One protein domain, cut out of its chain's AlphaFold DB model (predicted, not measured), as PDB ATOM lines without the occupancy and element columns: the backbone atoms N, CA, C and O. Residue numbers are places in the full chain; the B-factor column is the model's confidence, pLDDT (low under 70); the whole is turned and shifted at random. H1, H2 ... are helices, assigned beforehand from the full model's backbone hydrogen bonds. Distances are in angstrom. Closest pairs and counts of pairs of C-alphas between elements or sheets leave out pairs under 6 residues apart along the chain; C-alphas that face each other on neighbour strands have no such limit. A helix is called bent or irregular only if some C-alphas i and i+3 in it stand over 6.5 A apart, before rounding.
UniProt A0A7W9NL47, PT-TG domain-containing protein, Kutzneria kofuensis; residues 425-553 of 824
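What this domain is: This is residues 425 to 553 of the 824 residues of the protein "PT-TG domain-containing protein" of Kutzneria kofuensis (UniProt A0A7W9NL47). A long kinked helix, H3, runs through the core, and shorter helices pack on it crosswise: H2 on one side, H6 and H7 on another, H5 across its later half. H1 and H4 are outlying, H1 joined at a corner to H2 and H4 packed across H5. The printed part has 129 residues with seven named helices, H1 to H7 in order along the chain, and no named strand; the class is all helix. It is compact, with a radius of gyration of the C-alphas of 14.4 A, and its C-alphas span 39 by 34 by 22 A.

How they stand to each other: H3, residues 461 to 481, is the hub, touching four other helices. It has a kink of 36 degrees near residue 471; it is neither bent nor irregular, but only just: C-alphas 471 and 474 are 6.4 A apart. With residues 465 to 473 alone it touches H6, residues 518 to 531, at a steep tilt of 62 degrees, opposite ways; the closest C-alphas, of Ala 469 and Leu 523, are 5.5 A apart. With residues 464 to 471 alone it touches H2, residues 439 to 450, at a steep tilt of 60 degrees, opposite ways; the closest C-alphas, of Asn 441 and Val 471, are 5.5 A apart. H5, residues 500 to 512, touches H3 about perpendicular at 88 degrees, with C-alphas 476 and 510 closest at 5.3 A. H7, residues 539 to 551, touches H3 at a steep tilt of 51 degrees, the same way, with C-alphas 461 and 546 closest at 6.4 A. H6 and H7 touch, opposite ways at a steep tilt of 51 degrees, with C-alphas 519 and 548 closest at 5.4 A. H4, residues 489 to 495, touches H5 at 71 degrees, only just about perpendicular; C-alphas 493 and 503 are closest at 5.1 A. H1, residues 425 to 434, and H2 touch only at the corner, with C-alphas 434 and 440 closest at 3.9 A. H1 and H3 are apart. Every O i to N i+4 pair is within hydrogen-bond range in H1, H2, H4, H5, H6 and H7; in H3 14 of 17 are.

Where its parts are: H3 is 29.0 A long, from C-alpha 461 at (144.968, 187.400, 155.067) to C-alpha 481 at (157.580, 202.327, 133.673). H6 measures 19.9 A, H5 18.7 A, H7 18.4 A and H2 16.3 A. H1 begins at C-alpha 425, (164.358, 186.742, 167.641), and H7 ends at C-alpha 551, (141.601, 188.286, 141.917).

The domain as a whole: The C-alphas farthest apart, of Trp 425 and Ala 485, are 43.3 A apart. The printed part has no cut and no long link. The mean pLDDT of the printed part is 73.5; 34 residues are under 70, among them 425 to 443 and 482 to 487.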
ATOM      1  N   TRP A 425     163.261 186.994 168.574       60.78
ATOM      2  CA  TRP A 425     164.358 186.742 167.641       60.78
ATOM      3  C   TRP A 425     163.873 186.270 166.265       60.78
ATOM      4  O   TRP A 425     164.504 186.621 165.272       60.78
ATOM      5  N   GLN A 426     162.763 185.527 166.186       69.00
ATOM      6  CA  GLN A 426     162.167 185.090 164.922       69.00
ATOM      7  C   GLN A 426     161.641 186.309 164.165       69.00
ATOM      8  O   GLN A 426     162.058 186.555 163.036       69.00
ATOM      9  N   THR A 427     160.896 187.178 164.854       64.06
ATOM     10  CA  THR A 427     160.478 188.488 164.336       64.06
ATOM     11  C   THR A 427     161.676 189.340 163.893       64.06
ATOM     12  O   THR A 427     161.622 190.020 162.868       64.06
ATOM     13  N   ALA A 428     162.790 189.307 164.634       52.34
ATOM     14  CA  ALA A 428     164.007 190.040 164.278       52.34
ATOM     15  C   ALA A 428     164.730 189.457 163.049       52.34
ATOM     16  O   ALA A 428     165.311 190.222 162.276       52.34
ATOM     17  N   ILE A 429     164.696 188.137 162.842       56.25
ATOM     18  CA  ILE A 429     165.255 187.479 161.651       56.25
ATOM     19  C   ILE A 429     164.360 187.706 160.435       56.25
ATOM     20  O   ILE A 429     164.890 188.054 159.383       56.25
ATOM     21  N   GLU A 430     163.039 187.601 160.566       59.34
ATOM     22  CA  GLU A 430     162.094 187.960 159.498       59.34
ATOM     23  C   GLU A 430     162.286 189.411 159.069       59.34
ATOM     24  O   GLU A 430     162.414 189.709 157.880       59.34
ATOM     25  N   LEU A 431     162.412 190.320 160.039       55.31
ATOM     26  CA  LEU A 431     162.719 191.717 159.770       55.31
ATOM     27  C   LEU A 431     164.101 191.868 159.114       55.31
ATOM     28  O   LEU A 431     164.241 192.599 158.137       55.31
ATOM     29  N   GLY A 432     165.124 191.165 159.606       46.25
ATOM     30  CA  GLY A 432     166.486 191.211 159.071       46.25
ATOM     31  C   GLY A 432     166.593 190.702 157.630       46.25
ATOM     32  O   GLY A 432     167.242 191.339 156.799       46.25
ATOM     33  N   VAL A 433     165.920 189.595 157.310       52.16
ATOM     34  CA  VAL A 433     165.842 189.022 155.958       52.16
ATOM     35  C   VAL A 433     164.973 189.899 155.056       52.16
ATOM     36  O   VAL A 433     165.368 190.182 153.923       52.16
ATOM     37  N   GLY A 434     163.850 190.414 155.566       50.06
ATOM     38  CA  GLY A 434     162.956 191.335 154.863       50.06
ATOM     39  C   GLY A 434     163.604 192.678 154.502       50.06
ATOM     40  O   GLY A 434     163.260 193.279 153.484       50.06
ATOM     41  N   LEU A 435     164.596 193.128 155.279       49.09
ATOM     42  CA  LEU A 435     165.370 194.345 155.008       49.09
ATOM     43  C   LEU A 435     166.452 194.164 153.928       49.09
ATOM     44  O   LEU A 435     166.985 195.163 153.439       49.09
ATOM     45  N   LEU A 436     166.770 192.930 153.510       48.41
ATOM     46  CA  LEU A 436     167.695 192.673 152.404       48.41
ATOM     47  C   LEU A 436     166.962 192.852 151.060       48.41
ATOM     48  O   LEU A 436     166.149 192.004 150.698       48.41
ATOM     49  N   PRO A 437     167.264 193.883 150.244       47.16
ATOM     50  CA  PRO A 437     166.397 194.299 149.130       47.16
ATOM     51  C   PRO A 437     166.164 193.261 148.022       47.16
ATOM     52  O   PRO A 437     165.238 193.406 147.227       47.16
ATOM     53  N   VAL A 438     167.012 192.238 147.914       59.28
ATOM     54  CA  VAL A 438     166.871 191.164 146.915       59.28
ATOM     55  C   VAL A 438     166.390 189.878 147.575       59.28
ATOM     56  O   VAL A 438     165.437 189.275 147.096       59.28
ATOM     57  N   VAL A 439     167.006 189.490 148.693       53.56
ATOM     58  CA  VAL A 439     166.669 188.255 149.414       53.56
ATOM     59  C   VAL A 439     165.283 188.361 150.049       53.56
ATOM     60  O   VAL A 439     164.460 187.485 149.817       53.56
ATOM     61  N   GLY A 440     164.978 189.469 150.726       63.72
ATOM     62  CA  GLY A 440     163.671 189.719 151.335       63.72
ATOM     63  C   GLY A 440     162.530 189.745 150.321       63.72
ATOM     64  O   GLY A 440     161.475 189.192 150.585       63.72
ATOM     65  N   ASN A 441     162.748 190.288 149.117       68.62
ATOM     66  CA  ASN A 441     161.730 190.286 148.056       68.62
ATOM     67  C   ASN A 441     161.492 188.896 147.448       68.62
ATOM     68  O   ASN A 441     160.374 188.597 147.033       68.62
ATOM     69  N   ILE A 442     162.532 188.060 147.362       65.62
ATOM     70  CA  ILE A 442     162.410 186.678 146.878       65.62
ATOM     71  C   ILE A 442     161.680 185.838 147.921       65.62
ATOM     72  O   ILE A 442     160.706 185.172 147.585       65.62
ATOM     73  N   VAL A 443     162.123 185.916 149.174       68.81
ATOM     74  CA  VAL A 443     161.532 185.205 150.306       68.81
ATOM     75  C   VAL A 443     160.067 185.593 150.479       68.81
ATOM     76  O   VAL A 443     159.209 184.729 150.371       68.81
ATOM     77  N   ALA A 444     159.754 186.884 150.594       70.75
ATOM     78  CA  ALA A 444     158.374 187.343 150.729       70.75
ATOM     79  C   ALA A 444     157.520 187.020 149.489       70.75
ATOM     80  O   ALA A 444     156.319 186.786 149.597       70.75
ATOM     81  N   GLY A 445     158.125 186.957 148.297       71.88
ATOM     82  CA  GLY A 445     157.459 186.452 147.096       71.88
ATOM     83  C   GLY A 445     157.069 184.975 147.218       71.88
ATOM     84  O   GLY A 445     155.948 184.612 146.859       71.88
ATOM     85  N   TYR A 446     157.965 184.142 147.753       71.12
ATOM     86  CA  TYR A 446     157.701 182.733 148.048       71.12
ATOM     87  C   TYR A 446     156.646 182.564 149.141       71.12
ATOM     88  O   TYR A 446     155.693 181.820 148.931       71.12
ATOM     89  N   GLU A 447     156.759 183.298 150.244       76.81
ATOM     90  CA  GLU A 447     155.821 183.255 151.371       76.81
ATOM     91  C   GLU A 447     154.398 183.651 150.943       76.81
ATOM     92  O   GLU A 447     153.410 182.984 151.250       76.81
ATOM     93  N   VAL A 448     154.272 184.691 150.114       75.38
ATOM     94  CA  VAL A 448     152.985 185.112 149.541       75.38
ATOM     95  C   VAL A 448     152.357 184.013 148.683       75.38
ATOM     96  O   VAL A 448     151.145 183.783 148.773       75.38
ATOM     97  N   ILE A 449     153.159 183.351 147.845       70.81
ATOM     98  CA  ILE A 449     152.691 182.301 146.932       70.81
ATOM     99  C   ILE A 449     152.353 181.018 147.705       70.81
ATOM    100  O   ILE A 449     151.329 180.401 147.412       70.81
ATOM    101  N   GLY A 450     153.176 180.641 148.684       70.12
ATOM    102  CA  GLY A 450     152.988 179.458 149.529       70.12
ATOM    103  C   GLY A 450     151.870 179.619 150.560       70.12
ATOM    104  O   GLY A 450     151.171 178.658 150.858       70.12
ATOM    105  N   GLY A 451     151.632 180.846 151.033       73.06
ATOM    106  CA  GLY A 451     150.690 181.127 152.119       73.06
ATOM    107  C   GLY A 451     151.232 180.805 153.512       73.06
ATOM    108  O   GLY A 451     150.455 180.798 154.465       73.06
ATOM    109  N   GLU A 452     152.536 180.579 153.617       77.00
ATOM    110  CA  GLU A 452     153.269 180.251 154.837       77.00
ATOM    111  C   GLU A 452     154.502 181.161 154.924       77.00
ATOM    112  O   GLU A 452     155.028 181.561 153.883       77.00
ATOM    113  N   ASP A 453     154.931 181.532 156.128       77.50
ATOM    114  CA  ASP A 453     156.184 182.265 156.333       77.50
ATOM    115  C   ASP A 453     157.420 181.354 156.170       77.50
ATOM    116  O   ASP A 453     157.313 180.147 155.940       77.50
ATOM    117  N   LEU A 454     158.618 181.931 156.286       70.25
ATOM    118  CA  LEU A 454     159.912 181.234 156.279       70.25
ATOM    119  C   LEU A 454     160.026 180.053 157.254       70.25
ATOM    120  O   LEU A 454     160.930 179.229 157.091       70.25
ATOM    121  N   PHE A 455     159.163 179.989 158.264       68.38
ATOM    122  CA  PHE A 455     159.174 178.995 159.330       68.38
ATOM    123  C   PHE A 455     157.969 178.044 159.250       68.38
ATOM    124  O   PHE A 455     157.808 177.179 160.110       68.38
ATOM    125  N   GLY A 456     157.158 178.146 158.190       65.00
ATOM    126  CA  GLY A 456     156.015 177.272 157.938       65.00
ATOM    127  C   GLY A 456     154.740 177.671 158.685       65.00
ATOM    128  O   GLY A 456     153.774 176.904 158.687       65.00
ATOM    129  N   HIS A 457     154.686 178.846 159.321       70.31
ATOM    130  CA  HIS A 457     153.445 179.314 159.932       70.31
ATOM    131  C   HIS A 457     152.511 179.884 158.868       70.31
ATOM    132  O   HIS A 457     152.925 180.599 157.957       70.31
ATOM    133  N   GLN A 458     151.214 179.595 158.989       71.62
ATOM    134  CA  GLN A 458     150.225 180.114 158.048       71.62
ATOM    135  C   GLN A 458     150.109 181.631 158.159       71.62
ATOM    136  O   GLN A 458     149.780 182.173 159.215       71.62
ATOM    137  N   LEU A 459     150.285 182.311 157.030       76.56
ATOM    138  CA  LEU A 459     150.107 183.751 156.952       76.56
ATOM    139  C   LEU A 459     148.619 184.094 156.982       76.56
ATOM    140  O   LEU A 459     147.832 183.604 156.159       76.56
ATOM    141  N   SER A 460     148.227 185.003 157.874       77.75
ATOM    142  CA  SER A 460     146.867 185.532 157.855       77.75
ATOM    143  C   SER A 460     146.608 186.317 156.562       77.75
ATOM    144  O   SER A 460     147.527 186.778 155.883       77.75
ATOM    145  N   THR A 461     145.337 186.540 156.211       75.94
ATOM    146  CA  THR A 461     144.968 187.400 155.067       75.94
ATOM    147  C   THR A 461     145.630 188.781 155.151       75.94
ATOM    148  O   THR A 461     145.999 189.354 154.124       75.94
ATOM    149  N   VAL A 462     145.803 189.306 156.368       74.44
ATOM    150  CA  VAL A 462     146.453 190.596 156.608       74.44
ATOM    151  C   VAL A 462     147.957 190.497 156.351       74.44
ATOM    152  O   VAL A 462     148.489 191.344 155.638       74.44
ATOM    153  N   ASP A 463     148.625 189.444 156.817       76.00
ATOM    154  CA  ASP A 463     150.071 189.260 156.613       76.00
ATOM    155  C   ASP A 463     150.402 189.056 155.131       76.00
ATOM    156  O   ASP A 463     151.297 189.704 154.586       76.00
ATOM    157  N   ARG A 464     149.589 188.263 154.418       78.38
ATOM    158  CA  ARG A 464     149.716 188.086 152.960       78.38
ATOM    159  C   ARG A 464     149.517 189.401 152.218       78.38
ATOM    160  O   ARG A 464     150.258 189.696 151.286       78.38
ATOM    161  N   ALA A 465     148.545 190.215 152.627       75.00
ATOM    162  CA  ALA A 465     148.330 191.536 152.047       75.00
ATOM    163  C   ALA A 465     149.518 192.481 152.280       75.00
ATOM    164  O   ALA A 465     149.899 193.217 151.367       75.00
ATOM    165  N   ILE A 466     150.107 192.453 153.478       75.44
ATOM    166  CA  ILE A 466     151.285 193.252 153.831       75.44
ATOM    167  C   ILE A 466     152.479 192.849 152.964       75.44
ATOM    168  O   ILE A 466     153.090 193.721 152.340       75.44
ATOM    169  N   LEU A 467     152.765 191.548 152.862       78.31
ATOM    170  CA  LEU A 467     153.857 191.020 152.040       78.31
ATOM    171  C   LEU A 467     153.634 191.290 150.545       78.31
ATOM    172  O   LEU A 467     154.546 191.691 149.823       78.31
ATOM    173  N   VAL A 468     152.395 191.163 150.060       75.25
ATOM    174  CA  VAL A 468     152.063 191.520 148.676       75.25
ATOM    175  C   VAL A 468     152.312 193.003 148.420       75.25
ATOM    176  O   VAL A 468     152.906 193.369 147.404       75.25
ATOM    177  N   ALA A 469     151.878 193.874 149.328       74.94
ATOM    178  CA  ALA A 469     152.055 195.307 149.170       74.94
ATOM    179  C   ALA A 469     153.535 195.724 149.232       74.94
ATOM    180  O   ALA A 469     153.939 196.632 148.502       74.94
ATOM    181  N   SER A 470     154.354 195.067 150.058       74.94
ATOM    182  CA  SER A 470     155.785 195.367 150.172       74.94
ATOM    183  C   SER A 470     156.582 194.889 148.952       74.94
ATOM    184  O   SER A 470     157.430 195.636 148.461       74.94
ATOM    185  N   VAL A 471     156.264 193.710 148.406       76.19
ATOM    186  CA  VAL A 471     157.011 193.095 147.296       76.19
ATOM    187  C   VAL A 471     156.500 193.536 145.924       76.19
ATOM    188  O   VAL A 471     157.281 193.909 145.043       76.19
ATOM    189  N   PHE A 472     155.183 193.508 145.704       73.50
ATOM    190  CA  PHE A 472     154.619 193.626 144.358       73.50
ATOM    191  C   PHE A 472     154.362 195.067 143.920       73.50
ATOM    192  O   PHE A 472     154.513 195.348 142.730       73.50
ATOM    193  N   LEU A 473     154.044 196.004 144.825       74.69
ATOM    194  CA  LEU A 473     153.836 197.412 144.437       74.69
ATOM    195  C   LEU A 473     155.095 198.033 143.788       74.69
ATOM    196  O   LEU A 473     154.969 198.645 142.720       74.69
ATOM    197  N   PRO A 474     156.323 197.846 144.326       76.69
ATOM    198  CA  PRO A 474     157.540 198.347 143.679       76.69
ATOM    199  C   PRO A 474     157.843 197.673 142.332       76.69
ATOM    200  O   PRO A 474     158.352 198.315 141.407       76.69
ATOM    201  N   VAL A 475     157.550 196.375 142.202       73.62
ATOM    202  CA  VAL A 475     157.764 195.606 140.963       73.62
ATOM    203  C   VAL A 475     156.777 196.039 139.879       73.62
ATOM    204  O   VAL A 475     157.197 196.330 138.760       73.62
ATOM    205  N   ALA A 476     155.492 196.174 140.210       72.62
ATOM    206  CA  ALA A 476     154.456 196.633 139.288       72.62
ATOM    207  C   ALA A 476     154.734 198.053 138.773       72.62
ATOM    208  O   ALA A 476     154.609 198.313 137.574       72.62
ATOM    209  N   GLY A 477     155.216 198.950 139.644       74.81
ATOM    210  CA  GLY A 477     155.667 200.285 139.246       74.81
ATOM    211  C   GLY A 477     156.822 200.255 138.235       74.81
ATOM    212  O   GLY A 477     156.812 201.015 137.263       74.81
ATOM    213  N   ARG A 478     157.796 199.347 138.406       73.38
ATOM    214  CA  ARG A 478     158.896 199.155 137.441       73.38
ATOM    215  C   ARG A 478     158.403 198.582 136.113       73.38
ATOM    216  O   ARG A 478     158.736 199.135 135.069       73.38
ATOM    217  N   ILE A 479     157.588 197.525 136.138       70.19
ATOM    218  CA  ILE A 479     157.041 196.888 134.927       70.19
ATOM    219  C   ILE A 479     156.249 197.900 134.090       70.19
ATOM    220  O   ILE A 479     156.395 197.945 132.869       70.19
ATOM    221  N   PHE A 480     155.457 198.757 134.737       71.88
ATOM    222  CA  PHE A 480     154.687 199.780 134.039       71.88
ATOM    223  C   PHE A 480     155.582 200.872 133.432       71.88
ATOM    224  O   PHE A 480     155.370 201.273 132.289       71.88
ATOM    225  N   ARG A 481     156.631 201.304 134.148       74.75
ATOM    226  CA  ARG A 481     157.580 202.327 133.673       74.75
ATOM    227  C   ARG A 481     158.392 201.880 132.451       74.75
ATOM    228  O   ARG A 481     158.697 202.714 131.607       74.75
ATOM    229  N   PHE A 482     158.727 200.592 132.341       64.88
ATOM    230  CA  PHE A 482     159.474 200.042 131.197       64.88
ATOM    231  C   PHE A 482     158.584 199.576 130.028       64.88
ATOM    232  O   PHE A 482     159.105 199.138 129.004       64.88
ATOM    233  N   GLY A 483     157.258 199.708 130.152       57.72
ATOM    234  CA  GLY A 483     156.281 199.264 129.160       57.72
ATOM    235  C   GLY A 483     156.120 197.737 129.129       57.72
ATOM    236  O   GLY A 483     157.089 196.982 129.197       57.72
ATOM    237  N   ARG A 484     154.876 197.255 128.963       59.06
ATOM    238  CA  ARG A 484     154.545 195.810 128.910       59.06
ATOM    239  C   ARG A 484     155.355 195.015 127.873       59.06
ATOM    240  O   ARG A 484     155.510 193.811 128.032       59.06
ATOM    241  N   ALA A 485     155.892 195.669 126.843       52.47
ATOM    242  CA  ALA A 485     156.714 195.037 125.811       52.47
ATOM    243  C   ALA A 485     158.124 194.618 126.290       52.47
ATOM    244  O   ALA A 485     158.750 193.780 125.649       52.47
ATOM    245  N   GLY A 486     158.636 195.170 127.400       56.56
ATOM    246  CA  GLY A 486     160.017 194.939 127.852       56.56
ATOM    247  C   GLY A 486     160.223 193.761 128.817       56.56
ATOM    248  O   GLY A 486     161.356 193.287 128.971       56.56
ATOM    249  N   VAL A 487     159.159 193.277 129.469       64.94
ATOM    250  CA  VAL A 487     159.225 192.246 130.520       64.94
ATOM    251  C   VAL A 487     158.311 191.079 130.152       64.94
ATOM    252  O   VAL A 487     157.098 191.150 130.319       64.94
ATOM    253  N   THR A 488     158.896 189.995 129.640       77.94
ATOM    254  CA  THR A 488     158.183 188.736 129.369       77.94
ATOM    255  C   THR A 488     158.292 187.783 130.562       77.94
ATOM    256  O   THR A 488     159.270 187.833 131.312       77.94
ATOM    257  N   VAL A 489     157.333 186.859 130.711       72.81
ATOM    258  CA  VAL A 489     157.372 185.780 131.724       72.81
ATOM    259  C   VAL A 489     158.706 185.021 131.673       72.81
ATOM    260  O   VAL A 489     159.322 184.770 132.704       72.81
ATOM    261  N   ALA A 490     159.224 184.751 130.470       69.88
ATOM    262  CA  ALA A 490     160.517 184.094 130.268       69.88
ATOM    263  C   ALA A 490     161.718 184.917 130.776       69.88
ATOM    264  O   ALA A 490     162.719 184.349 131.219       69.88
ATOM    265  N   ARG A 491     161.638 186.253 130.722       77.69
ATOM    266  CA  ARG A 491     162.668 187.139 131.277       77.69
ATOM    267  C   ARG A 491     162.610 187.151 132.803       77.69
ATOM    268  O   ARG A 491     163.659 187.014 133.419       77.69
ATOM    269  N   MET A 492     161.417 187.230 133.397       73.31
ATOM    270  CA  MET A 492     161.252 187.145 134.856       73.31
ATOM    271  C   MET A 492     161.721 185.790 135.401       73.31
ATOM    272  O   MET A 492     162.479 185.762 136.364       73.31
ATOM    273  N   ALA A 493     161.364 184.686 134.736       72.50
ATOM    274  CA  ALA A 493     161.846 183.348 135.083       72.50
ATOM    275  C   ALA A 493     163.381 183.288 135.141       72.50
ATOM    276  O   ALA A 493     163.965 182.760 136.082       72.50
ATOM    277  N   ARG A 494     164.057 183.905 134.166       76.12
ATOM    278  CA  ARG A 494     165.521 183.919 134.089       76.12
ATOM    279  C   ARG A 494     166.173 184.858 135.106       76.12
ATOM    280  O   ARG A 494     167.152 184.478 135.737       76.12
ATOM    281  N   GLU A 495     165.657 186.077 135.228       71.50
ATOM    282  CA  GLU A 495     166.239 187.145 136.053       71.50
ATOM    283  C   GLU A 495     166.093 186.847 137.549       71.50
ATOM    284  O   GLU A 495     167.014 187.106 138.319       71.50
ATOM    285  N   TYR A 496     164.983 186.214 137.937       63.84
ATOM    286  CA  TYR A 496     164.681 185.862 139.325       63.84
ATOM    287  C   TYR A 496     164.868 184.368 139.637       63.84
ATOM    288  O   TYR A 496     164.581 183.948 140.751       63.84
ATOM    289  N   ARG A 497     165.368 183.568 138.680       65.75
ATOM    290  CA  ARG A 497     165.544 182.103 138.799       65.75
ATOM    291  C   ARG A 497     164.264 181.352 139.198       65.75
ATOM    292  O   ARG A 497     164.323 180.360 139.916       65.75
ATOM    293  N   LEU A 498     163.125 181.820 138.704       70.56
ATOM    294  CA  LEU A 498     161.814 181.221 138.939       70.56
ATOM    295  C   LEU A 498     161.507 180.176 137.861       70.56
ATOM    296  O   LEU A 498     161.927 180.302 136.706       70.56
ATOM    297  N   THR A 499     160.696 179.180 138.199       70.44
ATOM    298  CA  THR A 499     160.047 178.326 137.200       70.44
ATOM    299  C   THR A 499     159.106 179.156 136.320       70.44
ATOM    300  O   THR A 499     158.623 180.222 136.707       70.44
ATOM    301  N   ALA A 500     158.796 178.659 135.117       68.56
ATOM    302  CA  ALA A 500     157.869 179.342 134.211       68.56
ATOM    303  C   ALA A 500     156.493 179.596 134.863       68.56
ATOM    304  O   ALA A 500     155.910 180.659 134.666       68.56
ATOM    305  N   GLY A 501     156.013 178.655 135.687       66.94
ATOM    306  CA  GLY A 501     154.739 178.777 136.396       66.94
ATOM    307  C   GLY A 501     154.761 179.777 137.557       66.94
ATOM    308  O   GLY A 501     153.763 180.462 137.779       66.94
ATOM    309  N   GLU A 502     155.873 179.895 138.285       64.88
ATOM    310  CA  GLU A 502     156.053 180.926 139.322       64.88
ATOM    311  C   GLU A 502     156.176 182.318 138.693       64.88
ATOM    312  O   GLU A 502     155.532 183.265 139.144       64.88
ATOM    313  N   ALA A 503     156.934 182.443 137.600       73.25
ATOM    314  CA  ALA A 503     157.064 183.694 136.863       73.25
ATOM    315  C   ALA A 503     155.724 184.154 136.266       73.25
ATOM    316  O   ALA A 503     155.423 185.346 136.281       73.25
ATOM    317  N   GLU A 504     154.899 183.227 135.770       75.44
ATOM    318  CA  GLU A 504     153.555 183.538 135.282       75.44
ATOM    319  C   GLU A 504     152.620 183.973 136.420       75.44
ATOM    320  O   GLU A 504     151.884 184.949 136.265       75.44
ATOM    321  N   ALA A 505     152.675 183.298 137.575       68.94
ATOM    322  CA  ALA A 505     151.899 183.673 138.757       68.94
ATOM    323  C   ALA A 505     152.273 185.080 139.249       68.94
ATOM    324  O   ALA A 505     151.394 185.915 139.460       68.94
ATOM    325  N   ILE A 506     153.571 185.382 139.332       72.75
ATOM    326  CA  ILE A 506     154.080 186.707 139.707       72.75
ATOM    327  C   ILE A 506     153.677 187.764 138.676       72.75
ATOM    328  O   ILE A 506     153.246 188.857 139.048       72.75
ATOM    329  N   PHE A 507     153.761 187.451 137.382       78.94
ATOM    330  CA  PHE A 507     153.341 188.359 136.318       78.94
ATOM    331  C   PHE A 507     151.838 188.671 136.403       78.94
ATOM    332  O   PHE A 507     151.446 189.838 136.357       78.94
ATOM    333  N   ARG A 508     150.996 187.652 136.608       77.50
ATOM    334  CA  ARG A 508     149.541 187.791 136.771       77.50
ATOM    335  C   ARG A 508     149.180 188.603 138.016       77.50
ATOM    336  O   ARG A 508     148.412 189.557 137.908       77.50
ATOM    337  N   ALA A 509     149.794 188.287 139.156       75.75
ATOM    338  CA  ALA A 509     149.635 189.041 140.394       75.75
ATOM    339  C   ALA A 509     150.042 190.514 140.196       75.75
ATOM    340  O   ALA A 509     149.274 191.421 140.513       75.75
ATOM    341  N   SER A 510     151.190 190.774 139.561       77.56
ATOM    342  CA  SER A 510     151.670 192.138 139.293       77.56
ATOM    343  C   SER A 510     150.730 192.956 138.394       77.56
ATOM    344  O   SER A 510     150.631 194.173 138.547       77.56
ATOM    345  N   ALA A 511     149.988 192.301 137.492       79.44
ATOM    346  CA  ALA A 511     149.000 192.957 136.641       79.44
ATOM    347  C   ALA A 511     147.765 193.425 137.432       79.44
ATOM    348  O   ALA A 511     147.229 194.492 137.128       79.44
ATOM    349  N   GLY A 512     147.352 192.674 138.461       78.38
ATOM    350  CA  GLY A 512     146.248 193.041 139.359       78.38
ATOM    351  C   GLY A 512     146.544 194.267 140.231       78.38
ATOM    352  O   GLY A 512     145.623 194.952 140.675       78.38
ATOM    353  N   VAL A 513     147.822 194.609 140.408       81.56
ATOM    354  CA  VAL A 513     148.293 195.734 141.240       81.56
ATOM    355  C   VAL A 513     148.981 196.835 140.430       81.56
ATOM    356  O   VAL A 513     149.730 197.648 140.974       81.56
ATOM    357  N   ALA A 514     148.740 196.873 139.118       82.62
ATOM    358  CA  ALA A 514     149.247 197.937 138.264       82.62
ATOM    359  C   ALA A 514     148.700 199.318 138.698       82.62
ATOM    360  O   ALA A 514     147.582 199.407 139.211       82.62
ATOM    361  N   PRO A 515     149.447 200.418 138.478       83.69
ATOM    362  CA  PRO A 515     148.962 201.756 138.804       83.69
ATOM    363  C   PRO A 515     147.571 202.026 138.205       83.69
ATOM    364  O   PRO A 515     147.359 201.831 137.010       83.69
ATOM    365  N   GLY A 516     146.629 202.465 139.043       83.69
ATOM    366  CA  GLY A 516     145.241 202.741 138.650       83.69
ATOM    367  C   GLY A 516     144.263 201.566 138.786       83.69
ATOM    368  O   GLY A 516     143.071 201.766 138.566       83.69
ATOM    369  N   THR A 517     144.709 200.364 139.174       88.06
ATOM    370  CA  THR A 517     143.790 199.256 139.475       88.06
ATOM    371  C   THR A 517     143.204 199.368 140.883       88.06
ATOM    372  O   THR A 517     143.786 199.977 141.787       88.06
ATOM    373  N   ARG A 518     142.059 198.704 141.099       89.25
ATOM    374  CA  ARG A 518     141.467 198.526 142.434       89.25
ATOM    375  C   ARG A 518     142.455 197.861 143.398       89.25
ATOM    376  O   ARG A 518     142.608 198.337 144.518       89.25
ATOM    377  N   GLY A 519     143.168 196.826 142.945       85.38
ATOM    378  CA  GLY A 519     144.171 196.128 143.753       85.38
ATOM    379  C   GLY A 519     145.292 197.048 144.237       85.38
ATOM    380  O   GLY A 519     145.635 197.026 145.417       85.38
ATOM    381  N   ALA A 520     145.795 197.936 143.370       86.56
ATOM    382  CA  ALA A 520     146.799 198.924 143.753       86.56
ATOM    383  C   ALA A 520     146.276 199.905 144.813       86.56
ATOM    384  O   ALA A 520     146.998 200.209 145.761       86.56
ATOM    385  N   ALA A 521     145.031 200.378 144.683       88.88
ATOM    386  CA  ALA A 521     144.424 201.297 145.645       88.88
ATOM    387  C   ALA A 521     144.232 200.643 147.025       88.88
ATOM    388  O   ALA A 521     144.649 201.210 148.036       88.88
ATOM    389  N   VAL A 522     143.671 199.430 147.060       88.00
ATOM    390  CA  VAL A 522     143.405 198.682 148.300       88.00
ATOM    391  C   VAL A 522     144.713 198.322 149.019       88.00
ATOM    392  O   VAL A 522     144.854 198.601 150.211       88.00
ATOM    393  N   LEU A 523     145.707 197.782 148.301       84.94
ATOM    394  CA  LEU A 523     147.006 197.428 148.889       84.94
ATOM    395  C   LEU A 523     147.816 198.657 149.307       84.94
ATOM    396  O   LEU A 523     148.472 198.628 150.344       84.94
ATOM    397  N   SER A 524     147.755 199.759 148.550       85.00
ATOM    398  CA  SER A 524     148.428 201.007 148.941       85.00
ATOM    399  C   SER A 524     147.821 201.599 150.210       85.00
ATOM    400  O   SER A 524     148.557 202.076 151.072       85.00
ATOM    401  N   ALA A 525     146.494 201.539 150.354       86.00
ATOM    402  CA  ALA A 525     145.818 201.973 151.566       86.00
ATOM    403  C   ALA A 525     146.211 201.087 152.761       86.00
ATOM    404  O   ALA A 525     146.527 201.606 153.831       86.00
ATOM    405  N   ALA A 526     146.218 199.760 152.596       81.69
ATOM    406  CA  ALA A 526     146.672 198.823 153.630       81.69
ATOM    407  C   ALA A 526     148.138 199.078 154.034       81.69
ATOM    408  O   ALA A 526     148.441 199.203 155.219       81.69
ATOM    409  N   ALA A 527     149.030 199.273 153.060       81.12
ATOM    410  CA  ALA A 527     150.426 199.623 153.311       81.12
ATOM    411  C   ALA A 527     150.576 200.961 154.052       81.12
ATOM    412  O   ALA A 527     151.463 201.100 154.893       81.12
ATOM    413  N   ALA A 528     149.730 201.953 153.758       81.50
ATOM    414  CA  ALA A 528     149.739 203.236 154.456       81.50
ATOM    415  C   ALA A 528     149.339 203.101 155.934       81.50
ATOM    416  O   ALA A 528     149.927 203.774 156.779       81.50
ATOM    417  N   ASP A 529     148.392 202.218 156.257       79.62
ATOM    418  CA  ASP A 529     148.021 201.942 157.649       79.62
ATOM    419  C   ASP A 529     149.127 201.228 158.411       79.62
ATOM    420  O   ASP A 529     149.478 201.657 159.509       79.62
ATOM    421  N   VAL A 530     149.741 200.219 157.795       73.50
ATOM    422  CA  VAL A 530     150.848 199.463 158.393       73.50
ATOM    423  C   VAL A 530     152.043 200.380 158.659       73.50
ATOM    424  O   VAL A 530     152.570 200.393 159.768       73.50
ATOM    425  N   ARG A 531     152.420 201.236 157.695       76.94
ATOM    426  CA  ARG A 531     153.486 202.241 157.890       76.94
ATOM    427  C   ARG A 531     153.160 203.259 158.982       76.94
ATOM    428  O   ARG A 531     154.075 203.788 159.602       76.94
ATOM    429  N   ALA A 532     151.881 203.548 159.203       80.88
ATOM    430  CA  ALA A 532     151.427 204.431 160.271       80.88
ATOM    431  C   ALA A 532     151.259 203.713 161.626       80.88
ATOM    432  O   ALA A 532     150.751 204.324 162.565       80.88
ATOM    433  N   GLY A 533     151.632 202.429 161.729       78.19
ATOM    434  CA  GLY A 533     151.470 201.623 162.941       78.19
ATOM    435  C   GLY A 533     150.010 201.314 163.294       78.19
ATOM    436  O   GLY A 533     149.712 200.967 164.435       78.19
ATOM    437  N   ARG A 534     149.074 201.466 162.347       85.56
ATOM    438  CA  ARG A 534     147.652 201.172 162.556       85.56
ATOM    439  C   ARG A 534     147.360 199.716 162.210       85.56
ATOM    440  O   ARG A 534     147.604 199.277 161.090       85.56
ATOM    441  N   ALA A 535     146.776 198.983 163.155       78.38
ATOM    442  CA  ALA A 535     146.291 197.629 162.907       78.38
ATOM    443  C   ALA A 535     145.088 197.643 161.946       78.38
ATOM    444  O   ALA A 535     144.133 198.398 162.146       78.38
ATOM    445  N   ILE A 536     145.100 196.774 160.932       81.31
ATOM    446  CA  ILE A 536     143.974 196.593 160.004       81.31
ATOM    447  C   ILE A 536     142.951 195.665 160.673       81.31
ATOM    448  O   ILE A 536     143.048 194.448 160.570       81.31
ATOM    449  N   ARG A 537     141.995 196.242 161.409       87.12
ATOM    450  CA  ARG A 537     140.944 195.492 162.133       87.12
ATOM    451  C   ARG A 537     139.552 195.603 161.512       87.12
ATOM    452  O   ARG A 537     138.626 194.948 161.974       87.12
ATOM    453  N   ASP A 538     139.389 196.452 160.502       88.44
ATOM    454  CA  ASP A 538     138.098 196.660 159.849       88.44
ATOM    455  C   ASP A 538     137.721 195.447 158.985       88.44
ATOM    456  O   ASP A 538     138.418 195.127 158.021       88.44
ATOM    457  N   ALA A 539     136.615 194.779 159.325       82.31
ATOM    458  CA  ALA A 539     136.170 193.552 158.667       82.31
ATOM    459  C   ALA A 539     135.920 193.756 157.166       82.31
ATOM    460  O   ALA A 539     136.342 192.933 156.354       82.31
ATOM    461  N   LYS A 540     135.325 194.896 156.790       87.19
ATOM    462  CA  LYS A 540     135.081 195.246 155.385       87.19
ATOM    463  C   LYS A 540     136.389 195.360 154.605       87.19
ATOM    464  O   LYS A 540     136.498 194.910 153.470       87.19
ATOM    465  N   ARG A 541     137.417 195.928 155.228       83.56
ATOM    466  CA  ARG A 541     138.736 196.080 154.616       83.56
ATOM    467  C   ARG A 541     139.509 194.772 154.505       83.56
ATOM    468  O   ARG A 541     140.235 194.581 153.533       83.56
ATOM    469  N   ILE A 542     139.350 193.876 155.476       84.50
ATOM    470  CA  ILE A 542     139.885 192.510 155.404       84.50
ATOM    471  C   ILE A 542     139.221 191.751 154.247       84.50
ATOM    472  O   ILE A 542     139.914 191.082 153.482       84.50
ATOM    473  N   GLU A 543     137.910 191.908 154.064       84.69
ATOM    474  CA  GLU A 543     137.169 191.329 152.938       84.69
ATOM    475  C   GLU A 543     137.624 191.912 151.587       84.69
ATOM    476  O   GLU A 543     137.879 191.168 150.640       84.69
ATOM    477  N   GLU A 544     137.827 193.232 151.499       87.75
ATOM    478  CA  GLU A 544     138.382 193.883 150.304       87.75
ATOM    479  C   GLU A 544     139.797 193.380 149.973       87.75
ATOM    480  O   GLU A 544     140.100 193.114 148.807       87.75
ATOM    481  N   LEU A 545     140.654 193.202 150.985       83.62
ATOM    482  CA  LEU A 545     141.985 192.615 150.820       83.62
ATOM    483  C   LEU A 545     141.913 191.163 150.345       83.62
ATOM    484  O   LEU A 545     142.621 190.792 149.410       83.62
ATOM    485  N   HIS A 546     141.029 190.358 150.932       81.62
ATOM    486  CA  HIS A 546     140.808 188.978 150.515       81.62
ATOM    487  C   HIS A 546     140.340 188.888 149.055       81.62
ATOM    488  O   HIS A 546     140.864 188.081 148.283       81.62
ATOM    489  N   SER A 547     139.405 189.754 148.651       85.75
ATOM    490  CA  SER A 547     138.923 189.850 147.270       85.75
ATOM    491  C   SER A 547     140.062 190.181 146.303       85.75
ATOM    492  O   SER A 547     140.207 189.511 145.285       85.75
ATOM    493  N   VAL A 548     140.914 191.159 146.632       83.56
ATOM    494  CA  VAL A 548     142.066 191.537 145.792       83.56
ATOM    495  C   VAL A 548     143.080 190.399 145.686       83.56
ATOM    496  O   VAL A 548     143.523 190.075 144.586       83.56
ATOM    497  N   LEU A 549     143.423 189.744 146.799       81.31
ATOM    498  CA  LEU A 549     144.335 188.595 146.788       81.31
ATOM    499  C   LEU A 549     143.765 187.424 145.971       81.31
ATOM    500  O   LEU A 549     144.515 186.695 145.318       81.31
ATOM    501  N   THR A 550     142.441 187.266 145.965       81.12
ATOM    502  CA  THR A 550     141.743 186.250 145.172       81.12
ATOM    503  C   THR A 550     141.756 186.565 143.685       81.12
ATOM    504  O   THR A 550     142.112 185.701 142.886       81.12
ATOM    505  N   GLU A 551     141.478 187.811 143.302       81.75
ATOM    506  CA  GLU A 551     141.601 188.286 141.917       81.75
ATOM    507  C   GLU A 551     143.038 188.135 141.383       81.75
ATOM    508  O   GLU A 551     143.244 187.840 140.205       81.75
ATOM    509  N   MET A 552     144.042 188.279 142.254       75.69
ATOM    510  CA  MET A 552     145.457 188.064 141.925       75.69
ATOM    511  C   MET A 552     145.846 186.580 141.802       75.69
ATOM    512  O   MET A 552     146.973 186.284 141.402       75.69
ATOM    513  N   GLY A 553     144.941 185.650 142.126       74.06
ATOM    514  CA  GLY A 553     145.210 184.212 142.139       74.06
ATOM    515  C   GLY A 553     146.138 183.770 143.273       74.06
ATOM    516  O   GLY A 553     146.767 182.723 143.164       74.06
TER     517      GLY A 553